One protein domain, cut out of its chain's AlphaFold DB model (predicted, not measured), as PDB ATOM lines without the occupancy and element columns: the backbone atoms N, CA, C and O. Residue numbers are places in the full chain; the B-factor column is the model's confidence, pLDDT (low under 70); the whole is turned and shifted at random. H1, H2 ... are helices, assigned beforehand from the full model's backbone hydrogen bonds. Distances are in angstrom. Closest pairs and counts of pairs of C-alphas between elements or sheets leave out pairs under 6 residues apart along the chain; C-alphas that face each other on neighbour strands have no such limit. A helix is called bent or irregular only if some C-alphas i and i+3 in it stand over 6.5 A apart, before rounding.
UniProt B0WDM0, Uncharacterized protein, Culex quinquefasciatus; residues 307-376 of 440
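What this domain is: This is residues 307 to 376 of the 440 residues of an uncharacterized protein of Culex quinquefasciatus (UniProt B0WDM0). One long helix, H4, makes the longest axis, with the short helix H1 packed on its residues 356 to 361 and H3 near its beginning, while its last residues, 365 to 376, stick out as a bare arm. H1, a short helix of five residues, touches both H4 and H2, which are apart from each other; H3 comes near the end of H2 and the beginning of H4, and the four helices make a loose, open frame with few contacts. The printed part has 70 residues with four named helices, in the order H1, H2, H3, H4 along the chain, and no named strand; the class is all helix. The whole is loose, with a radius of gyration of the C-alphas of 14.2 A, and elongated, spanning 45 by 26 by 20 A along its three main axes.

Where its parts are: The longest helix is H4, residues 352 to 376, which measures 36.2 A from its first to its last C-alpha. It begins with C-alpha 352 at (45.917, 165.814, -20.351) and ends with C-alpha 376 at (36.668, 134.935, -3.926). H1, residues 307 to 311, is 6.1 A from first to last C-alpha and begins with C-alpha 307 at (43.548, 163.235, -9.478). H2, residues 316 to 331, is 22.5 A long by the same measure. H3, residues 335 to 341, is 9.9 A long. No helix is bent or irregular.

How they stand to each other: H4 touches H1 with residues 356 to 361 alone. The closest C-alphas of this pair are those of Val 307 and Leu 357, 5.4 A apart, and 6 pairs of C-alphas are within 8 A. On from H1, H2 touches it with residues 318 to 323 alone, with 10 pairs of C-alphas within 8 A. Here the closest C-alphas are those of Leu 310 and Gln 319, 4.5 A apart, and the two centres are 9.8 A apart. H2 and H4 are apart, with no C-alpha of the one within 8 A of the other. H3 only just touches H4, with 3 pairs of C-alphas within 8 A, and H4 does so with residues 353 to 354 alone. The closest C-alphas of these two are those of Leu 341 and Asn 353, 5.6 A apart. Their lines are about perpendicular, only just, at 71 degrees. H2 and H3 are close but not clearly touching, the closest C-alphas being those of Ile 329 and Arg 338, 6.7 A apart. They run opposite ways at a steep tilt of 53 degrees. H1 and H3 are apart. In H1, H2, H3 and H4 every O i to N i+4 pair is within hydrogen-bond range.

The domain as a whole: The two C-alphas farthest apart are those of Pro 347 and Ile 376, 47.0 A. The first and last printed C-alphas, of Val 307 and Ile 376, are 29.6 A apart. Residues 331 to 336 stand free, and so do residues 365 to 376, which belong to H4. Without these stretches the body has 52 residues and spans 36 by 20 by 14 A, with a radius of gyration of 11.9 A. The printed part runs from 307 to 376 and has no cut. The links from H1 to H2 and from H2 to H3 are tight, with 4 and 3 residues between the helices; the link from H3 to H4, with 10 residues, is short but not tight, and there is no long link. The mean pLDDT of the printed part is 85.9, and residues 333 and 347 are under 70, where the model's confidence is low.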
ATOM      1  N   VAL A 307      42.818 164.474  -9.160       88.00
ATOM      2  CA  VAL A 307      43.548 163.235  -9.478       88.00
ATOM      3  C   VAL A 307      44.386 162.776  -8.284       88.00
ATOM      4  O   VAL A 307      44.384 161.597  -7.945       88.00
ATOM      5  N   GLU A 308      45.065 163.702  -7.604       87.50
ATOM      6  CA  GLU A 308      45.878 163.389  -6.423       87.50
ATOM      7  C   GLU A 308      45.024 162.934  -5.234       87.50
ATOM      8  O   GLU A 308      45.410 162.011  -4.516       87.50
ATOM      9  N   ALA A 309      43.850 163.542  -5.036       88.62
ATOM     10  CA  ALA A 309      42.903 163.127  -4.008       88.62
ATOM     11  C   ALA A 309      42.344 161.720  -4.287       88.62
ATOM     12  O   ALA A 309      42.211 160.920  -3.362       88.62
ATOM     13  N   LEU A 310      42.074 161.396  -5.557       88.81
ATOM     14  CA  LEU A 310      41.607 160.075  -5.982       88.81
ATOM     15  C   LEU A 310      42.693 158.994  -5.835       88.81
ATOM     16  O   LEU A 310      42.392 157.852  -5.475       88.81
ATOM     17  N   ALA A 311      43.955 159.369  -6.053       87.19
ATOM     18  CA  ALA A 311      45.106 158.484  -5.902       87.19
ATOM     19  C   ALA A 311      45.479 158.185  -4.442       87.19
ATOM     20  O   ALA A 311      46.278 157.281  -4.179       87.19
ATOM     21  N   ASN A 312      44.908 158.909  -3.476       84.31
ATOM     22  CA  ASN A 312      45.239 158.746  -2.069       84.31
ATOM     23  C   ASN A 312      44.628 157.462  -1.479       84.31
ATOM     24  O   ASN A 312      43.457 157.420  -1.111       84.31
ATOM     25  N   THR A 313      45.451 156.425  -1.327       78.12
ATOM     26  CA  THR A 313      45.051 155.140  -0.730       78.12
ATOM     27  C   THR A 313      45.154 155.102   0.795       78.12
ATOM     28  O   THR A 313      44.624 154.185   1.415       78.12
ATOM     29  N   GLN A 314      45.826 156.071   1.421       79.31
ATOM     30  CA  GLN A 314      46.043 156.082   2.872       79.31
ATOM     31  C   GLN A 314      44.840 156.626   3.650       79.31
ATOM     32  O   GLN A 314      44.658 156.303   4.821       79.31
ATOM     33  N   LEU A 315      44.045 157.493   3.018       82.19
ATOM     34  CA  LEU A 315      42.870 158.125   3.611       82.19
ATOM     35  C   LEU A 315      41.646 157.847   2.727       82.19
ATOM     36  O   LEU A 315      41.307 158.685   1.885       82.19
ATOM     37  N   PRO A 316      40.943 156.714   2.923       82.62
ATOM     38  CA  PRO A 316      39.832 156.311   2.057       82.62
ATOM     39  C   PRO A 316      38.711 157.359   1.993       82.62
ATOM     40  O   PRO A 316      38.073 157.518   0.959       82.62
ATOM     41  N   ILE A 317      38.525 158.151   3.054       86.56
ATOM     42  CA  ILE A 317      37.547 159.252   3.095       86.56
ATOM     43  C   ILE A 317      37.850 160.314   2.021       86.56
ATOM     44  O   ILE A 317      36.934 160.812   1.372       86.56
ATOM     45  N   ILE A 318      39.124 160.659   1.801       88.31
ATOM     46  CA  ILE A 318      39.521 161.665   0.799       88.31
ATOM     47  C   ILE A 318      39.299 161.128  -0.615       88.31
ATOM     48  O   ILE A 318      38.748 161.836  -1.456       88.31
ATOM     49  N   GLN A 319      39.649 159.864  -0.849       88.94
ATOM     50  CA  GLN A 319      39.392 159.192  -2.118       88.94
ATOM     51  C   GLN A 319      37.891 159.123  -2.436       88.94
ATOM     52  O   GLN A 319      37.482 159.395  -3.563       88.94
ATOM     53  N   GLN A 320      37.055 158.813  -1.442       88.12
ATOM     54  CA  GLN A 320      35.603 158.783  -1.609       88.12
ATOM     55  C   GLN A 320      35.017 160.179  -1.879       88.12
ATOM     56  O   GLN A 320      34.137 160.319  -2.727       88.12
ATOM     57  N   LEU A 321      35.534 161.225  -1.226       90.12
ATOM     58  CA  LEU A 321      35.155 162.613  -1.513       90.12
ATOM     59  C   LEU A 321      35.556 163.037  -2.933       90.12
ATOM     60  O   LEU A 321      34.792 163.734  -3.598       90.12
ATOM     61  N   ALA A 322      36.726 162.610  -3.412       90.88
ATOM     62  CA  ALA A 322      37.167 162.861  -4.783       90.88
ATOM     63  C   ALA A 322      36.276 162.135  -5.804       90.88
ATOM     64  O   ALA A 322      35.888 162.718  -6.815       90.88
ATOM     65  N   ALA A 323      35.889 160.888  -5.520       89.88
ATOM     66  CA  ALA A 323      34.945 160.140  -6.348       89.88
ATOM     67  C   ALA A 323      33.558 160.808  -6.392       89.88
ATOM     68  O   ALA A 323      32.958 160.898  -7.462       89.88
ATOM     69  N   LEU A 324      33.078 161.333  -5.258       89.56
ATOM     70  CA  LEU A 324      31.846 162.123  -5.200       89.56
ATOM     71  C   LEU A 324      31.953 163.409  -6.035       89.56
ATOM     72  O   LEU A 324      31.015 163.754  -6.748       89.56
ATOM     73  N   ASP A 325      33.083 164.119  -5.974       90.19
ATOM     74  CA  ASP A 325      33.280 165.314  -6.800       90.19
ATOM     75  C   ASP A 325      33.318 164.984  -8.290       90.19
ATOM     76  O   ASP A 325      32.708 165.694  -9.084       90.19
ATOM     77  N   LEU A 326      33.935 163.866  -8.673       90.12
ATOM     78  CA  LEU A 326      33.888 163.382 -10.049       90.12
ATOM     79  C   LEU A 326      32.459 163.047 -10.500       90.12
ATOM     80  O   LEU A 326      32.062 163.445 -11.594       90.12
ATOM     81  N   PHE A 327      31.683 162.359  -9.661       88.75
ATOM     82  CA  PHE A 327      30.276 162.069  -9.939       88.75
ATOM     83  C   PHE A 327      29.477 163.361 -10.165       88.75
ATOM     84  O   PHE A 327      28.802 163.494 -11.183       88.75
ATOM     85  N   ASN A 328      29.662 164.362  -9.301       87.19
ATOM     86  CA  ASN A 328      29.013 165.662  -9.455       87.19
ATOM     87  C   ASN A 328      29.485 166.411 -10.710       87.19
ATOM     88  O   ASN A 328      28.672 167.051 -11.356       87.19
ATOM     89  N   ILE A 329      30.761 166.340 -11.109       88.06
ATOM     90  CA  ILE A 329      31.226 166.950 -12.374       88.06
ATOM     91  C   ILE A 329      30.579 166.274 -13.593       88.06
ATOM     92  O   ILE A 329      30.364 166.928 -14.616       88.06
ATOM     93  N   ALA A 330      30.315 164.968 -13.508       85.62
ATOM     94  CA  ALA A 330      29.683 164.206 -14.578       85.62
ATOM     95  C   ALA A 330      28.172 164.484 -14.681       85.62
ATOM     96  O   ALA A 330      27.656 164.571 -15.795       85.62
ATOM     97  N   GLU A 331      27.487 164.630 -13.543       84.50
ATOM     98  CA  GLU A 331      26.042 164.883 -13.472       84.50
ATOM     99  C   GLU A 331      25.684 166.370 -13.641       84.50
ATOM    100  O   GLU A 331      24.731 166.705 -14.346       84.50
ATOM    101  N   ASP A 332      26.452 167.274 -13.027       76.31
ATOM    102  CA  ASP A 332      26.159 168.704 -13.000       76.31
ATOM    103  C   ASP A 332      26.524 169.399 -14.322       76.31
ATOM    104  O   ASP A 332      27.515 169.107 -15.005       76.31
ATOM    105  N   SER A 333      25.734 170.410 -14.665       64.31
ATOM    106  CA  SER A 333      25.908 171.227 -15.861       64.31
ATOM    107  C   SER A 333      26.799 172.435 -15.568       64.31
ATOM    108  O   SER A 333      26.488 173.545 -15.982       64.31
ATOM    109  N   ASN A 334      27.904 172.258 -14.830       80.00
ATOM    110  CA  ASN A 334      28.891 173.321 -14.640       80.00
ATOM    111  C   ASN A 334      29.877 173.330 -15.825       80.00
ATOM    112  O   ASN A 334      30.866 172.581 -15.815       80.00
ATOM    113  N   PRO A 335      29.662 174.182 -16.851       82.31
ATOM    114  CA  PRO A 335      30.435 174.114 -18.086       82.31
ATOM    115  C   PRO A 335      31.899 174.489 -17.857       82.31
ATOM    116  O   PRO A 335      32.774 173.971 -18.540       82.31
ATOM    117  N   THR A 336      32.183 175.341 -16.868       85.38
ATOM    118  CA  THR A 336      33.532 175.867 -16.616       85.38
ATOM    119  C   THR A 336      34.472 174.826 -16.017       85.38
ATOM    120  O   THR A 336      35.645 174.758 -16.381       85.38
ATOM    121  N   ARG A 337      33.978 173.976 -15.107       85.56
ATOM    122  CA  ARG A 337      34.789 172.888 -14.538       85.56
ATOM    123  C   ARG A 337      34.974 171.763 -15.549       85.56
ATOM    124  O   ARG A 337      36.084 171.257 -15.692       85.56
ATOM    125  N   ARG A 338      33.920 171.426 -16.301       86.25
ATOM    126  CA  ARG A 338      33.992 170.426 -17.376       86.25
ATOM    127  C   ARG A 338      34.935 170.857 -18.498       86.25
ATOM    128  O   ARG A 338      35.714 170.034 -18.968       86.25
ATOM    129  N   SER A 339      34.933 172.133 -18.887       86.12
ATOM    130  CA  SER A 339      35.851 172.632 -19.917       86.12
ATOM    131  C   SER A 339      37.315 172.536 -19.484       86.12
ATOM    132  O   SER A 339      38.154 172.214 -20.313       86.12
ATOM    133  N   ARG A 340      37.625 172.750 -18.195       86.44
ATOM    134  CA  ARG A 340      38.978 172.542 -17.638       86.44
ATOM    135  C   ARG A 340      39.372 171.065 -17.606       86.44
ATOM    136  O   ARG A 340      40.512 170.717 -17.896       86.44
ATOM    137  N   LEU A 341      38.428 170.175 -17.302       87.25
ATOM    138  CA  LEU A 341      38.686 168.733 -17.314       87.25
ATOM    139  C   LEU A 341      39.032 168.207 -18.715       87.25
ATOM    140  O   LEU A 341      39.936 167.386 -18.860       87.25
ATOM    141  N   TYR A 342      38.348 168.713 -19.742       87.69
ATOM    142  CA  TYR A 342      38.589 168.358 -21.144       87.69
ATOM    143  C   TYR A 342      39.513 169.343 -21.876       87.69
ATOM    144  O   TYR A 342      39.602 169.295 -23.104       87.69
ATOM    145  N   ALA A 343      40.203 170.228 -21.149       86.62
ATOM    146  CA  ALA A 343      41.110 171.196 -21.747       86.62
ATOM    147  C   ALA A 343      42.256 170.482 -22.475       86.62
ATOM    148  O   ALA A 343      42.855 169.529 -21.964       86.62
ATOM    149  N   LEU A 344      42.552 170.947 -23.688       86.38
ATOM    150  CA  LEU A 344      43.641 170.420 -24.500       86.38
ATOM    151  C   LEU A 344      44.946 171.117 -24.123       86.38
ATOM    152  O   LEU A 344      45.004 172.345 -24.052       86.38
ATOM    153  N   SER A 345      46.008 170.341 -23.920       80.00
ATOM    154  CA  SER A 345      47.341 170.901 -23.723       80.00
ATOM    155  C   SER A 345      47.838 171.564 -25.010       80.00
ATOM    156  O   SER A 345      47.679 171.033 -26.107       80.00
ATOM    157  N   ILE A 346      48.477 172.726 -24.891       77.62
ATOM    158  CA  ILE A 346      49.139 173.410 -26.009       77.62
ATOM    159  C   ILE A 346      50.643 173.152 -25.845       77.62
ATOM    160  O   ILE A 346      51.152 173.393 -24.750       77.62
ATOM    161  N   PRO A 347      51.372 172.637 -26.858       63.91
ATOM    162  CA  PRO A 347      51.017 172.503 -28.282       63.91
ATOM    163  C   PRO A 347      50.483 171.118 -28.719       63.91
ATOM    164  O   PRO A 347      50.348 170.871 -29.913       63.91
ATOM    165  N   GLY A 348      50.204 170.195 -27.794       70.56
ATOM    166  CA  GLY A 348      49.941 168.782 -28.113       70.56
ATOM    167  C   GLY A 348      48.498 168.399 -28.467       70.56
ATOM    168  O   GLY A 348      48.273 167.288 -28.931       70.56
ATOM    169  N   GLY A 349      47.505 169.258 -28.226       80.31
ATOM    170  CA  GLY A 349      46.100 168.971 -28.537       80.31
ATOM    171  C   GLY A 349      45.512 167.770 -27.782       80.31
ATOM    172  O   GLY A 349      44.506 167.212 -28.213       80.31
ATOM    173  N   HIS A 350      46.130 167.335 -26.678       82.06
ATOM    174  CA  HIS A 350      45.699 166.163 -25.914       82.06
ATOM    175  C   HIS A 350      44.982 166.577 -24.622       82.06
ATOM    176  O   HIS A 350      45.468 167.476 -23.930       82.06
ATOM    177  N   PRO A 351      43.877 165.908 -24.236       86.12
ATOM    178  CA  PRO A 351      43.165 166.203 -22.997       86.12
ATOM    179  C   PRO A 351      43.921 165.604 -21.800       86.12
ATOM    180  O   PRO A 351      43.613 164.512 -21.315       86.12
ATOM    181  N   TYR A 352      44.974 166.296 -21.364       86.25
ATOM    182  CA  TYR A 352      45.917 165.814 -20.351       86.25
ATOM    183  C   TYR A 352      45.230 165.490 -19.015       86.25
ATOM    184  O   TYR A 352      45.405 164.389 -18.490       86.25
ATOM    185  N   ASN A 353      44.386 166.397 -18.512       87.31
ATOM    186  CA  ASN A 353      43.691 166.235 -17.229       87.31
ATOM    187  C   ASN A 353      42.733 165.038 -17.245       87.31
ATOM    188  O   ASN A 353      42.733 164.223 -16.324       87.31
ATOM    189  N   TRP A 354      41.961 164.887 -18.325       90.00
ATOM    190  CA  TRP A 354      41.095 163.726 -18.521       90.00
ATOM    191  C   TRP A 354      41.890 162.420 -18.583       90.00
ATOM    192  O   TRP A 354      41.492 161.433 -17.970       90.00
ATOM    193  N   ARG A 355      43.025 162.390 -19.292       90.56
ATOM    194  CA  ARG A 355      43.863 161.186 -19.391       90.56
ATOM    195  C   ARG A 355      44.414 160.757 -18.032       90.56
ATOM    196  O   ARG A 355      44.410 159.566 -17.733       90.56
ATOM    197  N   LEU A 356      44.869 161.710 -17.221       88.56
ATOM    198  CA  LEU A 356      45.314 161.442 -15.854       88.56
ATOM    199  C   LEU A 356      44.179 160.895 -14.984       88.56
ATOM    200  O   LEU A 356      44.330 159.848 -14.360       88.56
ATOM    201  N   LEU A 357      43.034 161.578 -14.980       91.19
ATOM    202  CA  LEU A 357      41.887 161.196 -14.163       91.19
ATOM    203  C   LEU A 357      41.339 159.818 -14.552       91.19
ATOM    204  O   LEU A 357      41.148 158.958 -13.699       91.19
ATOM    205  N   SER A 358      41.116 159.598 -15.849       92.12
ATOM    206  CA  SER A 358      40.606 158.331 -16.384       92.12
ATOM    207  C   SER A 358      41.561 157.166 -16.114       92.12
ATOM    208  O   SER A 358      41.106 156.092 -15.720       92.12
ATOM    209  N   GLY A 359      42.876 157.381 -16.247       92.12
ATOM    210  CA  GLY A 359      43.891 156.403 -15.857       92.12
ATOM    211  C   GLY A 359      43.789 156.007 -14.383       92.12
ATOM    212  O   GLY A 359      43.830 154.819 -14.068       92.12
ATOM    213  N   GLU A 360      43.575 156.980 -13.498       92.62
ATOM    214  CA  GLU A 360      43.435 156.735 -12.064       92.62
ATOM    215  C   GLU A 360      42.135 155.991 -11.720       92.62
ATOM    216  O   GLU A 360      42.156 155.022 -10.964       92.62
ATOM    217  N   CYS A 361      41.008 156.345 -12.347       92.44
ATOM    218  CA  CYS A 361      39.754 155.597 -12.204       92.44
ATOM    219  C   CYS A 361      39.903 154.131 -12.643       92.44
ATOM    220  O   CYS A 361      39.465 153.223 -11.936       92.44
ATOM    221  N   ILE A 362      40.544 153.886 -13.792       93.75
ATOM    222  CA  ILE A 362      40.792 152.526 -14.296       93.75
ATOM    223  C   ILE A 362      41.705 151.755 -13.341       93.75
ATOM    224  O   ILE A 362      41.471 150.565 -13.110       93.75
ATOM    225  N   ARG A 363      42.720 152.412 -12.763       93.94
ATOM    226  CA  ARG A 363      43.584 151.811 -11.740       93.94
ATOM    227  C   ARG A 363      42.762 151.349 -10.539       93.94
ATOM    228  O   ARG A 363      42.865 150.186 -10.170       93.94
ATOM    229  N   LEU A 364      41.893 152.203  -9.994       90.06
ATOM    230  CA  LEU A 364      41.040 151.845  -8.854       90.06
ATOM    231  C   LEU A 364      40.104 150.671  -9.155       90.06
ATOM    232  O   LEU A 364      39.976 149.768  -8.331       90.06
ATOM    233  N   ILE A 365      39.486 150.649 -10.340       91.69
ATOM    234  CA  ILE A 365      38.619 149.539 -10.766       91.69
ATOM    235  C   ILE A 365      39.424 148.239 -10.874       91.69
ATOM    236  O   ILE A 365      38.969 147.190 -10.416       91.69
ATOM    237  N   ARG A 366      40.630 148.297 -11.450       93.00
ATOM    238  CA  ARG A 366      41.519 147.137 -11.577       93.00
ATOM    239  C   ARG A 366      41.965 146.617 -10.214       93.00
ATOM    240  O   ARG A 366      41.903 145.412  -9.990       93.00
ATOM    241  N   ASP A 367      42.374 147.507  -9.316       89.31
ATOM    242  CA  ASP A 367      42.830 147.153  -7.971       89.31
ATOM    243  C   ASP A 367      41.692 146.522  -7.160       89.31
ATOM    244  O   ASP A 367      41.879 145.471  -6.543       89.31
ATOM    245  N   TYR A 368      40.489 147.101  -7.233       87.38
ATOM    246  CA  TYR A 368      39.290 146.531  -6.622       87.38
ATOM    247  C   TYR A 368      38.940 145.162  -7.213       87.38
ATOM    248  O   TYR A 368      38.693 144.219  -6.464       87.38
ATOM    249  N   SER A 369      38.964 145.017  -8.543       90.38
ATOM    250  CA  SER A 369      38.712 143.734  -9.207       90.38
ATOM    251  C   SER A 369      39.725 142.673  -8.781       90.38
ATOM    252  O   SER A 369      39.338 141.537  -8.531       90.38
ATOM    253  N   ALA A 370      41.006 143.029  -8.659       88.44
ATOM    254  CA  ALA A 370      42.049 142.112  -8.213       88.44
ATOM    255  C   ALA A 370      41.882 141.712  -6.737       88.44
ATOM    256  O   ALA A 370      42.109 140.556  -6.385       88.44
ATOM    257  N   GLU A 371      41.486 142.645  -5.864       84.31
ATOM    258  CA  GLU A 371      41.168 142.355  -4.458       84.31
ATOM    259  C   GLU A 371      39.940 141.448  -4.326       84.31
ATOM    260  O   GLU A 371      39.938 140.502  -3.536       84.31
ATOM    261  N   LEU A 372      38.914 141.701  -5.140       84.19
ATOM    262  CA  LEU A 372      37.704 140.895  -5.184       84.19
ATOM    263  C   LEU A 372      38.004 139.471  -5.664       84.19
ATOM    264  O   LEU A 372      37.595 138.521  -5.001       84.19
ATOM    265  N   SER A 373      38.764 139.309  -6.752       86.81
ATOM    266  CA  SER A 373      39.200 137.994  -7.242       86.81
ATOM    267  C   SER A 373      39.969 137.220  -6.169       86.81
ATOM    268  O   SER A 373      39.601 136.088  -5.863       86.81
ATOM    269  N   ARG A 374      40.945 137.858  -5.502       83.69
ATOM    270  CA  ARG A 374      41.691 137.246  -4.384       83.69
ATOM    271  C   ARG A 374      40.787 136.843  -3.215       83.69
ATOM    272  O   ARG A 374      40.993 135.799  -2.602       83.69
ATOM    273  N   SER A 375      39.775 137.653  -2.909       77.38
ATOM    274  CA  SER A 375      38.820 137.366  -1.831       77.38
ATOM    275  C   SER A 375      37.885 136.199  -2.166       77.38
ATOM    276  O   SER A 375      37.525 135.434  -1.272       77.38
ATOM    277  N   ILE A 376      37.509 136.041  -3.440       80.69
ATOM    278  CA  ILE A 376      36.668 134.935  -3.926       80.69
ATOM    279  C   ILE A 376      37.465 133.625  -3.979       80.69
ATOM    280  O   ILE A 376      36.941 132.587  -3.585       80.69
TER     281      ILE A 376